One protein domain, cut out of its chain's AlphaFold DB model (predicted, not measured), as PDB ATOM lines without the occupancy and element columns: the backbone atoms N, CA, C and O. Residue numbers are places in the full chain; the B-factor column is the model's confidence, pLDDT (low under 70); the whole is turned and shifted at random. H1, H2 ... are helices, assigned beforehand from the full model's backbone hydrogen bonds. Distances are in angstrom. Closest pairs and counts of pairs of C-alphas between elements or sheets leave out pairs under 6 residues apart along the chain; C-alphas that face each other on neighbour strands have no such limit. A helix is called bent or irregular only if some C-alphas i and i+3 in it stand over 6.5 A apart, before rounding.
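What this domain is: This is residues 79 to 168 of the 169 residues of an uncharacterized protein of Hadesarchaea archaeon (UniProt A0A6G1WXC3). Three helices make an L in cross-section, with H3 at the corner, H1 packed along one side of it and H2 along another, while H1 and H2 stay apart from each other; H4 runs beside H1 with few contacts. The short H5 is set off from this body, past the last residues of H4, and touches no helix. The printed part has 90 residues with five named helices, H1 to H5 in order, and no named strand; the class is all helix. The whole is compact, with a radius of gyration of the C-alphas of 13.7 A, and spans 38 by 32 by 23 A.

How they stand to each other: H1, residues 82 to 96, touches H3, residues 124 to 135, opposite ways at a shallow tilt of 17 degrees; their closest C-alphas, of Leu 88 and Ile 132, are 6.9 A apart. H2, residues 104 to 113, touches H3 the same way at a shallow tilt of 17 degrees, closest at the C-alphas of Leu 104 and Arg 124, 4.9 A. H1 and H2 are apart. H4, residues 140 to 154, only just touches H1, with 3 pairs of C-alphas within 8 A, the closest those of Lys 84 and Ile 140 at 6.1 A. H5, residues 158 to 166, is close to H4 but not clearly touching, with the C-alphas of His 152 and Gly 160 closest at 7.0 A. Every O i to N i+4 pair is within hydrogen-bond range in H1 and H2, against 6 of 8 in H3, 7 of 11 in H4 and 4 of 5 in H5.

Where its parts are: H1 begins at C-alpha 82 (-3.960, 38.445, 22.397) and is 20.8 A long. H2 measures 14.4 A and H3 16.2 A; H3 is only just irregular, with C-alphas 126 and 129 6.7 A apart. H4 measures 22.1 A. H5, 12.4 A long, ends at C-alpha 166 (21.315, 34.778, 38.979).

The domain as a whole: The farthest C-alphas, of Lys 122 and Leu 166, are 41.1 A apart. The printed part has no cut and no long link. Mean pLDDT of the printed part is 76.2; residues 118, 120 and 149 to 168 are under 70.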
ATOM      1  N   ARG A  79      -7.498  39.283  18.158       75.94
ATOM      2  CA  ARG A  79      -8.788  39.060  18.830       75.94
ATOM      3  C   ARG A  79      -8.907  37.686  19.486       75.94
ATOM      4  O   ARG A  79      -9.538  37.588  20.530       75.94
ATOM      5  N   ALA A  80      -8.339  36.648  18.873       81.50
ATOM      6  CA  ALA A  80      -8.479  35.270  19.346       81.50
ATOM      7  C   ALA A  80      -7.478  34.916  20.459       81.50
ATOM      8  O   ALA A  80      -7.843  34.286  21.445       81.50
ATOM      9  N   GLU A  81      -6.220  35.341  20.317       82.69
ATOM     10  CA  GLU A  81      -5.111  34.957  21.197       82.69
ATOM     11  C   GLU A  81      -4.192  36.173  21.451       82.69
ATOM     12  O   GLU A  81      -3.069  36.255  20.936       82.69
ATOM     13  N   PRO A  82      -4.638  37.155  22.259       80.94
ATOM     14  CA  PRO A  82      -3.960  38.445  22.397       80.94
ATOM     15  C   PRO A  82      -2.544  38.332  22.977       80.94
ATOM     16  O   PRO A  82      -1.675  39.147  22.661       80.94
ATOM     17  N   GLN A  83      -2.278  37.325  23.810       81.62
ATOM     18  CA  GLN A  83      -0.941  37.070  24.355       81.62
ATOM     19  C   GLN A  83       0.037  36.626  23.258       81.62
ATOM     20  O   GLN A  83       1.122  37.194  23.118       81.62
ATOM     21  N   LYS A  84      -0.387  35.677  22.419       84.94
ATOM     22  CA  LYS A  84       0.388  35.170  21.284       84.94
ATOM     23  C   LYS A  84       0.655  36.261  20.253       84.94
ATOM     24  O   LYS A  84       1.774  36.391  19.757       84.94
ATOM     25  N   TYR A  85      -0.348  37.097  19.993       85.75
ATOM     26  CA  TYR A  85      -0.206  38.278  19.147       85.75
ATOM     27  C   TYR A  85       0.894  39.222  19.648       85.75
ATOM     28  O   TYR A  85       1.771  39.589  18.867       85.75
ATOM     29  N   ARG A  86       0.896  39.586  20.940       84.94
ATOM     30  CA  ARG A  86       1.925  40.479  21.511       84.94
ATOM     31  C   ARG A  86       3.329  39.908  21.336       84.94
ATOM     32  O   ARG A  86       4.231  40.638  20.926       84.94
ATOM     33  N   LEU A  87       3.498  38.616  21.609       85.88
ATOM     34  CA  LEU A  87       4.786  37.938  21.493       85.88
ATOM     35  C   LEU A  87       5.300  37.940  20.044       85.88
ATOM     36  O   LEU A  87       6.423  38.371  19.781       85.88
ATOM     37  N   LEU A  88       4.458  37.531  19.089       88.31
ATOM     38  CA  LEU A  88       4.818  37.496  17.668       88.31
ATOM     39  C   LEU A  88       5.033  38.885  17.078       88.31
ATOM     40  O   LEU A  88       5.920  39.060  16.247       88.31
ATOM     41  N   MET A  89       4.248  39.877  17.499       86.12
ATOM     42  CA  MET A  89       4.415  41.259  17.058       86.12
ATOM     43  C   MET A  89       5.739  41.843  17.555       86.12
ATOM     44  O   MET A  89       6.450  42.497  16.788       86.12
ATOM     45  N   GLY A  90       6.092  41.590  18.818       86.00
ATOM     46  CA  GLY A  90       7.383  41.991  19.374       86.00
ATOM     47  C   GLY A  90       8.537  41.348  18.609       86.00
ATOM     48  O   GLY A  90       9.442  42.046  18.155       86.00
ATOM     49  N   PHE A  91       8.456  40.041  18.364       87.38
ATOM     50  CA  PHE A  91       9.461  39.307  17.593       87.38
ATOM     51  C   PHE A  91       9.571  39.807  16.143       87.38
ATOM     52  O   PHE A  91      10.668  40.079  15.661       87.38
ATOM     53  N   HIS A  92       8.442  40.016  15.461       88.25
ATOM     54  CA  HIS A  92       8.395  40.586  14.113       88.25
ATOM     55  C   HIS A  92       9.056  41.966  14.051       88.25
ATOM     56  O   HIS A  92       9.862  42.227  13.160       88.25
ATOM     57  N   THR A  93       8.750  42.838  15.012       86.44
ATOM     58  CA  THR A  93       9.333  44.183  15.083       86.44
ATOM     59  C   THR A  93      10.851  44.098  15.240       86.44
ATOM     60  O   THR A  93      11.584  44.691  14.449       86.44
ATOM     61  N   SER A  94      11.336  43.263  16.162       84.38
ATOM     62  CA  SER A  94      12.768  43.011  16.360       84.38
ATOM     63  C   SER A  94      13.459  42.431  15.118       84.38
ATOM     64  O   SER A  94      14.606  42.782  14.831       84.38
ATOM     65  N   LEU A  95      12.777  41.574  14.347       87.06
ATOM     66  CA  LEU A  95      13.289  41.038  13.082       87.06
ATOM     67  C   LEU A  95      13.376  42.100  11.984       87.06
ATOM     68  O   LEU A  95      14.342  42.103  11.221       87.06
ATOM     69  N   VAL A  96      12.389  42.985  11.869       85.31
ATOM     70  CA  VAL A  96      12.402  44.064  10.869       85.31
ATOM     71  C   VAL A  96      13.493  45.084  11.197       85.31
ATOM     72  O   VAL A  96      14.226  45.512  10.306       85.31
ATOM     73  N   GLU A  97      13.661  45.403  12.480       84.69
ATOM     74  CA  GLU A  97      14.696  46.310  12.993       84.69
ATOM     75  C   GLU A  97      16.101  45.685  13.026       84.69
ATOM     76  O   GLU A  97      17.064  46.360  13.380       84.69
ATOM     77  N   LYS A  98      16.238  44.405  12.647       85.00
ATOM     78  CA  LYS A  98      17.492  43.630  12.690       85.00
ATOM     79  C   LYS A  98      18.143  43.550  14.080       85.00
ATOM     80  O   LYS A  98      19.332  43.261  14.170       85.00
ATOM     81  N   LYS A  99      17.375  43.754  15.155       82.69
ATOM     82  CA  LYS A  99      17.844  43.581  16.543       82.69
ATOM     83  C   LYS A  99      18.125  42.116  16.872       82.69
ATOM     84  O   LYS A  99      19.014  41.818  17.658       82.69
ATOM     85  N   ILE A 100      17.374  41.213  16.243       82.00
ATOM     86  CA  ILE A 100      17.540  39.765  16.359       82.00
ATOM     87  C   ILE A 100      17.704  39.138  14.974       82.00
ATOM     88  O   ILE A 100      17.192  39.663  13.976       82.00
ATOM     89  N   LEU A 101      18.431  38.019  14.924       85.50
ATOM     90  CA  LEU A 101      18.725  37.240  13.714       85.50
ATOM     91  C   LEU A 101      19.190  38.132  12.541       85.50
ATOM     92  O   LEU A 101      18.470  38.220  11.553       85.50
ATOM     93  N   PRO A 102      20.300  38.897  12.660       85.06
ATOM     94  CA  PRO A 102      20.704  39.998  11.762       85.06
ATOM     95  C   PRO A 102      20.935  39.600  10.286       85.06
ATOM     96  O   PRO A 102      20.795  40.447   9.389       85.06
ATOM     97  N   SER A 103      21.179  38.327   9.996       87.00
ATOM     98  CA  SER A 103      21.389  37.812   8.642       87.00
ATOM     99  C   SER A 103      20.247  36.913   8.150       87.00
ATOM    100  O   SER A 103      19.412  36.445   8.917       87.00
ATOM    101  N   LEU A 104      20.199  36.671   6.834       87.00
ATOM    102  CA  LEU A 104      19.295  35.671   6.251       87.00
ATOM    103  C   LEU A 104      19.601  34.269   6.797       87.00
ATOM    104  O   LEU A 104      18.671  33.525   7.088       87.00
ATOM    105  N   ARG A 105      20.890  33.944   6.973       86.06
ATOM    106  CA  ARG A 105      21.343  32.664   7.524       86.06
ATOM    107  C   ARG A 105      20.786  32.442   8.929       86.06
ATOM    108  O   ARG A 105      20.146  31.427   9.143       86.06
ATOM    109  N   ASP A 106      20.890  33.440   9.810       85.56
ATOM    110  CA  ASP A 106      20.358  33.341  11.179       85.56
ATOM    111  C   ASP A 106      18.855  33.028  11.200       85.56
ATOM    112  O   ASP A 106      18.366  32.322  12.077       85.56
ATOM    113  N   ILE A 107      18.102  33.570  10.237       87.75
ATOM    114  CA  ILE A 107      16.663  33.321  10.152       87.75
ATOM    115  C   ILE A 107      16.362  31.921   9.614       87.75
ATOM    116  O   ILE A 107      15.424  31.281  10.088       87.75
ATOM    117  N   VAL A 108      17.138  31.446   8.641       86.88
ATOM    118  CA  VAL A 108      17.014  30.082   8.112       86.88
ATOM    119  C   VAL A 108      17.369  29.061   9.194       86.88
ATOM    120  O   VAL A 108      16.586  28.142   9.423       86.88
ATOM    121  N   ASP A 109      18.467  29.269   9.919       86.25
ATOM    122  CA  ASP A 109      18.896  28.410  11.027       86.25
ATOM    123  C   ASP A 109      17.825  28.353  12.121       86.25
ATOM    124  O   ASP A 109      17.406  27.276  12.540       86.25
ATOM    125  N   PHE A 110      17.277  29.510  12.504       87.50
ATOM    126  CA  PHE A 110      16.171  29.572  13.457       87.50
ATOM    127  C   PHE A 110      14.909  28.855  12.956       87.50
ATOM    128  O   PHE A 110      14.234  28.177  13.730       87.50
ATOM    129  N   ALA A 111      14.569  28.979  11.671       86.88
ATOM    130  CA  ALA A 111      13.429  28.269  11.099       86.88
ATOM    131  C   ALA A 111      13.624  26.744  11.185       86.88
ATOM    132  O   ALA A 111      12.694  26.038  11.579       86.88
ATOM    133  N   MET A 112      14.835  26.249  10.911       85.25
ATOM    134  CA  MET A 112      15.175  24.828  11.049       85.25
ATOM    135  C   MET A 112      15.086  24.351  12.508       85.25
ATOM    136  O   MET A 112      14.478  23.316  12.770       85.25
ATOM    137  N   GLU A 113      15.589  25.125  13.474       83.62
ATOM    138  CA  GLU A 113      15.450  24.842  14.919       83.62
ATOM    139  C   GLU A 113      13.983  24.828  15.392       83.62
ATOM    140  O   GLU A 113      13.604  24.171  16.370       83.62
ATOM    141  N   CYS A 114      13.120  25.569  14.699       81.06
ATOM    142  CA  CYS A 114      11.680  25.551  14.929       81.06
ATOM    143  C   CYS A 114      10.980  24.345  14.283       81.06
ATOM    144  O   CYS A 114       9.769  24.213  14.448       81.06
ATOM    145  N   GLY A 115      11.704  23.479  13.565       79.88
ATOM    146  CA  GLY A 115      11.132  22.368  12.800       79.88
ATOM    147  C   GLY A 115      10.319  22.837  11.590       79.88
ATOM    148  O   GLY A 115       9.426  22.124  11.133       79.88
ATOM    149  N   LEU A 116      10.570  24.054  11.101       79.75
ATOM    150  CA  LEU A 116       9.864  24.612   9.954       79.75
ATOM    151  C   LEU A 116      10.515  24.147   8.645       79.75
ATOM    152  O   LEU A 116      11.733  23.966   8.593       79.75
ATOM    153  N   PRO A 117       9.721  23.967   7.574       70.62
ATOM    154  CA  PRO A 117      10.242  23.549   6.280       70.62
ATOM    155  C   PRO A 117      11.280  24.540   5.744       70.62
ATOM    156  O   PRO A 117      11.175  25.750   5.959       70.62
ATOM    157  N   GLU A 118      12.269  24.002   5.028       69.31
ATOM    158  CA  GLU A 118      13.411  24.743   4.492       69.31
ATOM    159  C   GLU A 118      12.956  25.987   3.714       69.31
ATOM    160  O   GLU A 118      12.228  25.907   2.717       69.31
ATOM    161  N   VAL A 119      13.384  27.165   4.175       70.19
ATOM    162  CA  VAL A 119      12.927  28.421   3.589       70.19
ATOM    163  C   VAL A 119      13.840  28.835   2.441       70.19
ATOM    164  O   VAL A 119      14.893  29.441   2.637       70.19
ATOM    165  N   ARG A 120      13.406  28.562   1.207       67.56
ATOM    166  CA  ARG A 120      14.070  29.041  -0.016       67.56
ATOM    167  C   ARG A 120      13.746  30.517  -0.272       67.56
ATOM    168  O   ARG A 120      12.929  30.842  -1.131       67.56
ATOM    169  N   ALA A 121      14.364  31.421   0.484       76.38
ATOM    170  CA  ALA A 121      14.204  32.868   0.312       76.38
ATOM    171  C   ALA A 121      15.449  33.521  -0.305       76.38
ATOM    172  O   ALA A 121      16.581  33.167   0.015       76.38
ATOM    173  N   LYS A 122      15.233  34.519  -1.175       78.00
ATOM    174  CA  LYS A 122      16.308  35.301  -1.816       78.00
ATOM    175  C   LYS A 122      16.775  36.474  -0.956       78.00
ATOM    176  O   LYS A 122      17.889  36.960  -1.122       78.00
ATOM    177  N   SER A 123      15.925  36.940  -0.041       82.50
ATOM    178  CA  SER A 123      16.243  38.035   0.864       82.50
ATOM    179  C   SER A 123      15.621  37.834   2.242       82.50
ATOM    180  O   SER A 123      14.626  37.132   2.417       82.50
ATOM    181  N   ARG A 124      16.188  38.519   3.240       88.25
ATOM    182  CA  ARG A 124      15.650  38.542   4.603       88.25
ATOM    183  C   ARG A 124      14.213  39.060   4.657       88.25
ATOM    184  O   ARG A 124      13.410  38.541   5.419       88.25
ATOM    185  N   LYS A 125      13.878  40.103   3.895       84.06
ATOM    186  CA  LYS A 125      12.524  40.675   3.946       84.06
ATOM    187  C   LYS A 125      11.481  39.653   3.495       84.06
ATOM    188  O   LYS A 125      10.426  39.564   4.113       84.06
ATOM    189  N   ASP A 126      11.835  38.832   2.510       83.88
ATOM    190  CA  ASP A 126      10.953  37.801   1.960       83.88
ATOM    191  C   ASP A 126      10.733  36.636   2.933       83.88
ATOM    192  O   ASP A 126       9.702  35.976   2.876       83.88
ATOM    193  N   VAL A 127      11.681  36.391   3.845       87.81
ATOM    194  CA  VAL A 127      11.634  35.271   4.798       87.81
ATOM    195  C   VAL A 127      10.835  35.596   6.068       87.81
ATOM    196  O   VAL A 127      10.269  34.698   6.693       87.81
ATOM    197  N   ILE A 128      10.761  36.875   6.455       88.00
ATOM    198  CA  ILE A 128      10.176  37.302   7.739       88.00
ATOM    199  C   ILE A 128       8.676  36.995   7.801       88.00
ATOM    200  O   ILE A 128       8.211  36.416   8.781       88.00
ATOM    201  N   SER A 129       7.896  37.360   6.778       85.19
ATOM    202  CA  SER A 129       6.445  37.130   6.810       85.19
ATOM    203  C   SER A 129       6.066  35.639   6.799       85.19
ATOM    204  O   SER A 129       5.230  35.258   7.625       85.19
ATOM    205  N   PRO A 130       6.672  34.771   5.959       85.75
ATOM    206  CA  PRO A 130       6.470  33.321   6.029       85.75
ATOM    207  C   PRO A 130       6.860  32.711   7.378       85.75
ATOM    208  O   PRO A 130       6.132  31.859   7.895       85.75
ATOM    209  N   LEU A 131       7.962  33.174   7.979       87.44
ATOM    210  CA  LEU A 131       8.381  32.733   9.309       87.44
ATOM    211  C   LEU A 131       7.313  33.064  10.354       87.44
ATOM    212  O   LEU A 131       6.843  32.168  11.049       87.44
ATOM    213  N   ILE A 132       6.878  34.325  10.431       88.38
ATOM    214  CA  ILE A 132       5.829  34.740  11.375       88.38
ATOM    215  C   ILE A 132       4.530  33.963  11.141       88.38
ATOM    216  O   ILE A 132       3.888  33.535  12.097       88.38
ATOM    217  N   GLY A 133       4.146  33.749   9.881       85.56
ATOM    218  CA  GLY A 133       2.970  32.948   9.537       85.56
ATOM    219  C   GLY A 133       3.073  31.486   9.979       85.56
ATOM    220  O   GLY A 133       2.056  30.883  10.312       85.56
ATOM    221  N   SER A 134       4.281  30.929  10.017       86.06
ATOM    222  CA  SER A 134       4.523  29.560  10.476       86.06
ATOM    223  C   SER A 134       4.547  29.472  12.002       86.06
ATOM    224  O   SER A 134       3.869  28.625  12.575       86.06
ATOM    225  N   LEU A 135       5.224  30.409  12.671       86.94
ATOM    226  CA  LEU A 135       5.241  30.518  14.135       86.94
ATOM    227  C   LEU A 135       3.845  30.768  14.721       86.94
ATOM    228  O   LEU A 135       3.522  30.261  15.791       86.94
ATOM    229  N   ALA A 136       2.985  31.492  14.001       86.38
ATOM    230  CA  ALA A 136       1.588  31.707  14.375       86.38
ATOM    231  C   ALA A 136       0.777  30.405  14.522       86.38
ATOM    232  O   ALA A 136      -0.232  30.400  15.227       86.38
ATOM    233  N   LYS A 137       1.210  29.304  13.894       85.81
ATOM    234  CA  LYS A 137       0.548  27.993  13.979       85.81
ATOM    235  C   LYS A 137       1.001  27.161  15.180       85.81
ATOM    236  O   LYS A 137       0.340  26.181  15.500       85.81
ATOM    237  N   LEU A 138       2.102  27.532  15.835       83.81
ATOM    238  CA  LEU A 138       2.618  26.799  16.991       83.81
ATOM    239  C   LEU A 138       1.801  27.114  18.260       83.81
ATOM    240  O   LEU A 138       1.278  28.228  18.380       83.81
ATOM    241  N   PRO A 139       1.698  26.175  19.218       83.69
ATOM    242  CA  PRO A 139       1.174  26.453  20.554       83.69
ATOM    243  C   PRO A 139       1.976  27.555  21.258       83.69
ATOM    244  O   PRO A 139       3.172  27.729  21.000       83.69
ATOM    245  N   ILE A 140       1.326  28.314  22.140       80.94
ATOM    246  CA  ILE A 140       1.938  29.481  22.791       80.94
ATOM    247  C   ILE A 140       3.128  29.096  23.684       80.94
ATOM    248  O   ILE A 140       4.089  29.858  23.784       80.94
ATOM    249  N   GLU A 141       3.114  27.900  24.266       81.38
ATOM    250  CA  GLU A 141       4.168  27.368  25.131       81.38
ATOM    251  C   GLU A 141       5.463  27.166  24.334       81.38
ATOM    252  O   GLU A 141       6.499  27.746  24.662       81.38
ATOM    253  N   GLN A 142       5.373  26.444  23.211       81.75
ATOM    254  CA  GLN A 142       6.505  26.201  22.307       81.75
ATOM    255  C   GLN A 142       7.023  27.499  21.685       81.75
ATOM    256  O   GLN A 142       8.221  27.672  21.453       81.75
ATOM    257  N   LEU A 143       6.111  28.428  21.395       84.00
ATOM    258  CA  LEU A 143       6.456  29.721  20.831       84.00
ATOM    259  C   LEU A 143       7.258  30.576  21.821       84.00
ATOM    260  O   LEU A 143       8.224  31.235  21.431       84.00
ATOM    261  N   THR A 144       6.853  30.566  23.089       81.81
ATOM    262  CA  THR A 144       7.494  31.342  24.153       81.81
ATOM    263  C   THR A 144       8.916  30.860  24.386       81.81
ATOM    264  O   THR A 144       9.835  31.678  24.360       81.81
ATOM    265  N   GLU A 145       9.110  29.547  24.506       81.19
ATOM    266  CA  GLU A 145      10.430  28.932  24.660       81.19
ATOM    267  C   GLU A 145      11.372  29.343  23.515       81.19
ATOM    268  O   GLU A 145      12.439  29.920  23.740       81.19
ATOM    269  N   LYS A 146      10.932  29.150  22.265       80.50
ATOM    270  CA  LYS A 146      11.750  29.411  21.070       80.50
ATOM    271  C   LYS A 146      12.087  30.896  20.875       80.50
ATOM    272  O   LYS A 146      13.189  31.218  20.434       80.50
ATOM    273  N   ILE A 147      11.173  31.812  21.202       82.12
ATOM    274  CA  ILE A 147      11.397  33.262  21.044       82.12
ATOM    275  C   ILE A 147      12.244  33.842  22.186       82.12
ATOM    276  O   ILE A 147      13.102  34.696  21.936       82.12
ATOM    277  N   GLN A 148      12.041  33.400  23.432       72.75
ATOM    278  CA  GLN A 148      12.774  33.933  24.588       72.75
ATOM    279  C   GLN A 148      14.274  33.629  24.516       72.75
ATOM    280  O   GLN A 148      15.084  34.530  24.741       72.75
ATOM    281  N   LEU A 149      14.651  32.423  24.080       65.44
ATOM    282  CA  LEU A 149      16.051  32.031  23.861       65.44
ATOM    283  C   LEU A 149      16.812  32.988  22.923       65.44
ATOM    284  O   LEU A 149      18.018  33.187  23.072       65.44
ATOM    285  N   ARG A 150      16.126  33.618  21.959       67.94
ATOM    286  CA  ARG A 150      16.756  34.480  20.944       67.94
ATOM    287  C   ARG A 150      16.679  35.973  21.247       67.94
ATOM    288  O   ARG A 150      17.560  36.705  20.799       67.94
ATOM    289  N   ASN A 151      15.709  36.428  22.038       59.19
ATOM    290  CA  ASN A 151      15.674  37.822  22.496       59.19
ATOM    291  C   ASN A 151      16.843  38.154  23.441       59.19
ATOM    292  O   ASN A 151      17.327  39.282  23.424       59.19
ATOM    293  N   HIS A 152      17.350  37.176  24.196       51.84
ATOM    294  CA  HIS A 152      18.523  37.353  25.063       51.84
ATOM    295  C   HIS A 152      19.864  37.267  24.318       51.84
ATOM    296  O   HIS A 152      20.862  37.806  24.782       51.84
ATOM    297  N   ALA A 153      19.898  36.678  23.120       49.00
ATOM    298  CA  ALA A 153      21.124  36.574  22.327       49.00
ATOM    299  C   ALA A 153      21.595  37.919  21.728       49.00
ATOM    300  O   ALA A 153      22.729  38.008  21.254       49.00
ATOM    301  N   GLY A 154      20.736  38.948  21.733       43.00
ATOM    302  CA  GLY A 154      21.088  40.323  21.361       43.00
ATOM    303  C   GLY A 154      21.801  41.100  22.473       43.00
ATOM    304  O   GLY A 154      22.442  42.107  22.185       43.00
ATOM    305  N   ASP A 155      21.743  40.612  23.716       43.53
ATOM    306  CA  ASP A 155      22.396  41.202  24.882       43.53
ATOM    307  C   ASP A 155      23.632  40.373  25.253       43.53
ATOM    308  O   ASP A 155      23.705  39.706  26.280       43.53
ATOM    309  N   ARG A 156      24.628  40.370  24.360       47.31
ATOM    310  CA  ARG A 156      25.948  39.756  24.616       47.31
ATOM    311  C   ARG A 156      26.817  40.605  25.554       47.31
ATOM    312  O   ARG A 156      28.040  40.476  25.542       47.31
ATOM    313  N   SER A 157      26.209  41.503  26.322       44.94
ATOM    314  CA  SER A 157      26.883  42.181  27.419       44.94
ATOM    315  C   SER A 157      27.128  41.175  28.554       44.94
ATOM    316  O   SER A 157      26.403  40.190  28.710       44.94
ATOM    317  N   LEU A 158      28.164  41.404  29.363       48.97
ATOM    318  CA  LEU A 158      28.405  40.623  30.587       48.97
ATOM    319  C   LEU A 158      27.194  40.664  31.542       48.97
ATOM    320  O   LEU A 158      26.970  39.727  32.306       48.97
ATOM    321  N   GLU A 159      26.376  41.714  31.449       50.75
ATOM    322  CA  GLU A 159      25.153  41.903  32.231       50.75
ATOM    323  C   GLU A 159      24.036  40.927  31.820       50.75
ATOM    324  O   GLU A 159      23.321  40.403  32.680       50.75
ATOM    325  N   GLY A 160      23.933  40.600  30.525       46.34
ATOM    326  CA  GLY A 160      22.982  39.612  30.005       46.34
ATOM    327  C   GLY A 160      23.226  38.201  30.551       46.34
ATOM    328  O   GLY A 160      22.283  37.503  30.927       46.34
ATOM    329  N   TRP A 161      24.497  37.808  30.691       47.66
ATOM    330  CA  TRP A 161      24.882  36.538  31.321       47.66
ATOM    331  C   TRP A 161      24.614  36.522  32.827       47.66
ATOM    332  O   TRP A 161      24.148  35.509  33.352       47.66
ATOM    333  N   GLY A 162      24.834  37.649  33.511       48.84
ATOM    334  CA  GLY A 162      24.540  37.787  34.939       48.84
ATOM    335  C   GLY A 162      23.081  37.467  35.268       48.84
ATOM    336  O   GLY A 162      22.806  36.730  36.211       48.84
ATOM    337  N   ASN A 163      22.140  37.920  34.438       51.38
ATOM    338  CA  ASN A 163      20.710  37.677  34.653       51.38
ATOM    339  C   ASN A 163      20.267  36.223  34.438       51.38
ATOM    340  O   ASN A 163      19.278  35.805  35.037       51.38
ATOM    341  N   ILE A 164      20.960  35.454  33.595       55.03
ATOM    342  CA  ILE A 164      20.647  34.033  33.369       55.03
ATOM    343  C   ILE A 164      21.165  33.195  34.542       55.03
ATOM    344  O   ILE A 164      20.462  32.324  35.050       55.03
ATOM    345  N   ILE A 165      22.369  33.503  35.024       51.72
ATOM    346  CA  ILE A 165      22.990  32.773  36.135       51.72
ATOM    347  C   ILE A 165      22.274  33.085  37.458       51.72
ATOM    348  O   ILE A 165      21.983  32.172  38.225       51.72
ATOM    349  N   LEU A 166      21.918  34.350  37.708       55.00
ATOM    350  CA  LEU A 166      21.315  34.778  38.979       55.00
ATOM    351  C   LEU A 166      19.825  34.439  39.128       55.00
ATOM    352  O   LEU A 166      19.318  34.465  40.243       55.00
ATOM    353  N   LYS A 167      19.113  34.115  38.041       49.47
ATOM    354  CA  LYS A 167      17.701  33.682  38.099       49.47
ATOM    355  C   LYS A 167      17.519  32.172  38.267       49.47
ATOM    356  O   LYS A 167      16.384  31.709  38.303       49.47
ATOM    357  N   THR A 168      18.613  31.416  38.354       43.59
ATOM    358  CA  THR A 168      18.590  29.957  38.545       43.59
ATOM    359  C   THR A 168      18.834  29.572  40.016       43.59
ATOM    360  O   THR A 168      19.422  28.528  40.293       43.59
TER     361      THR A 168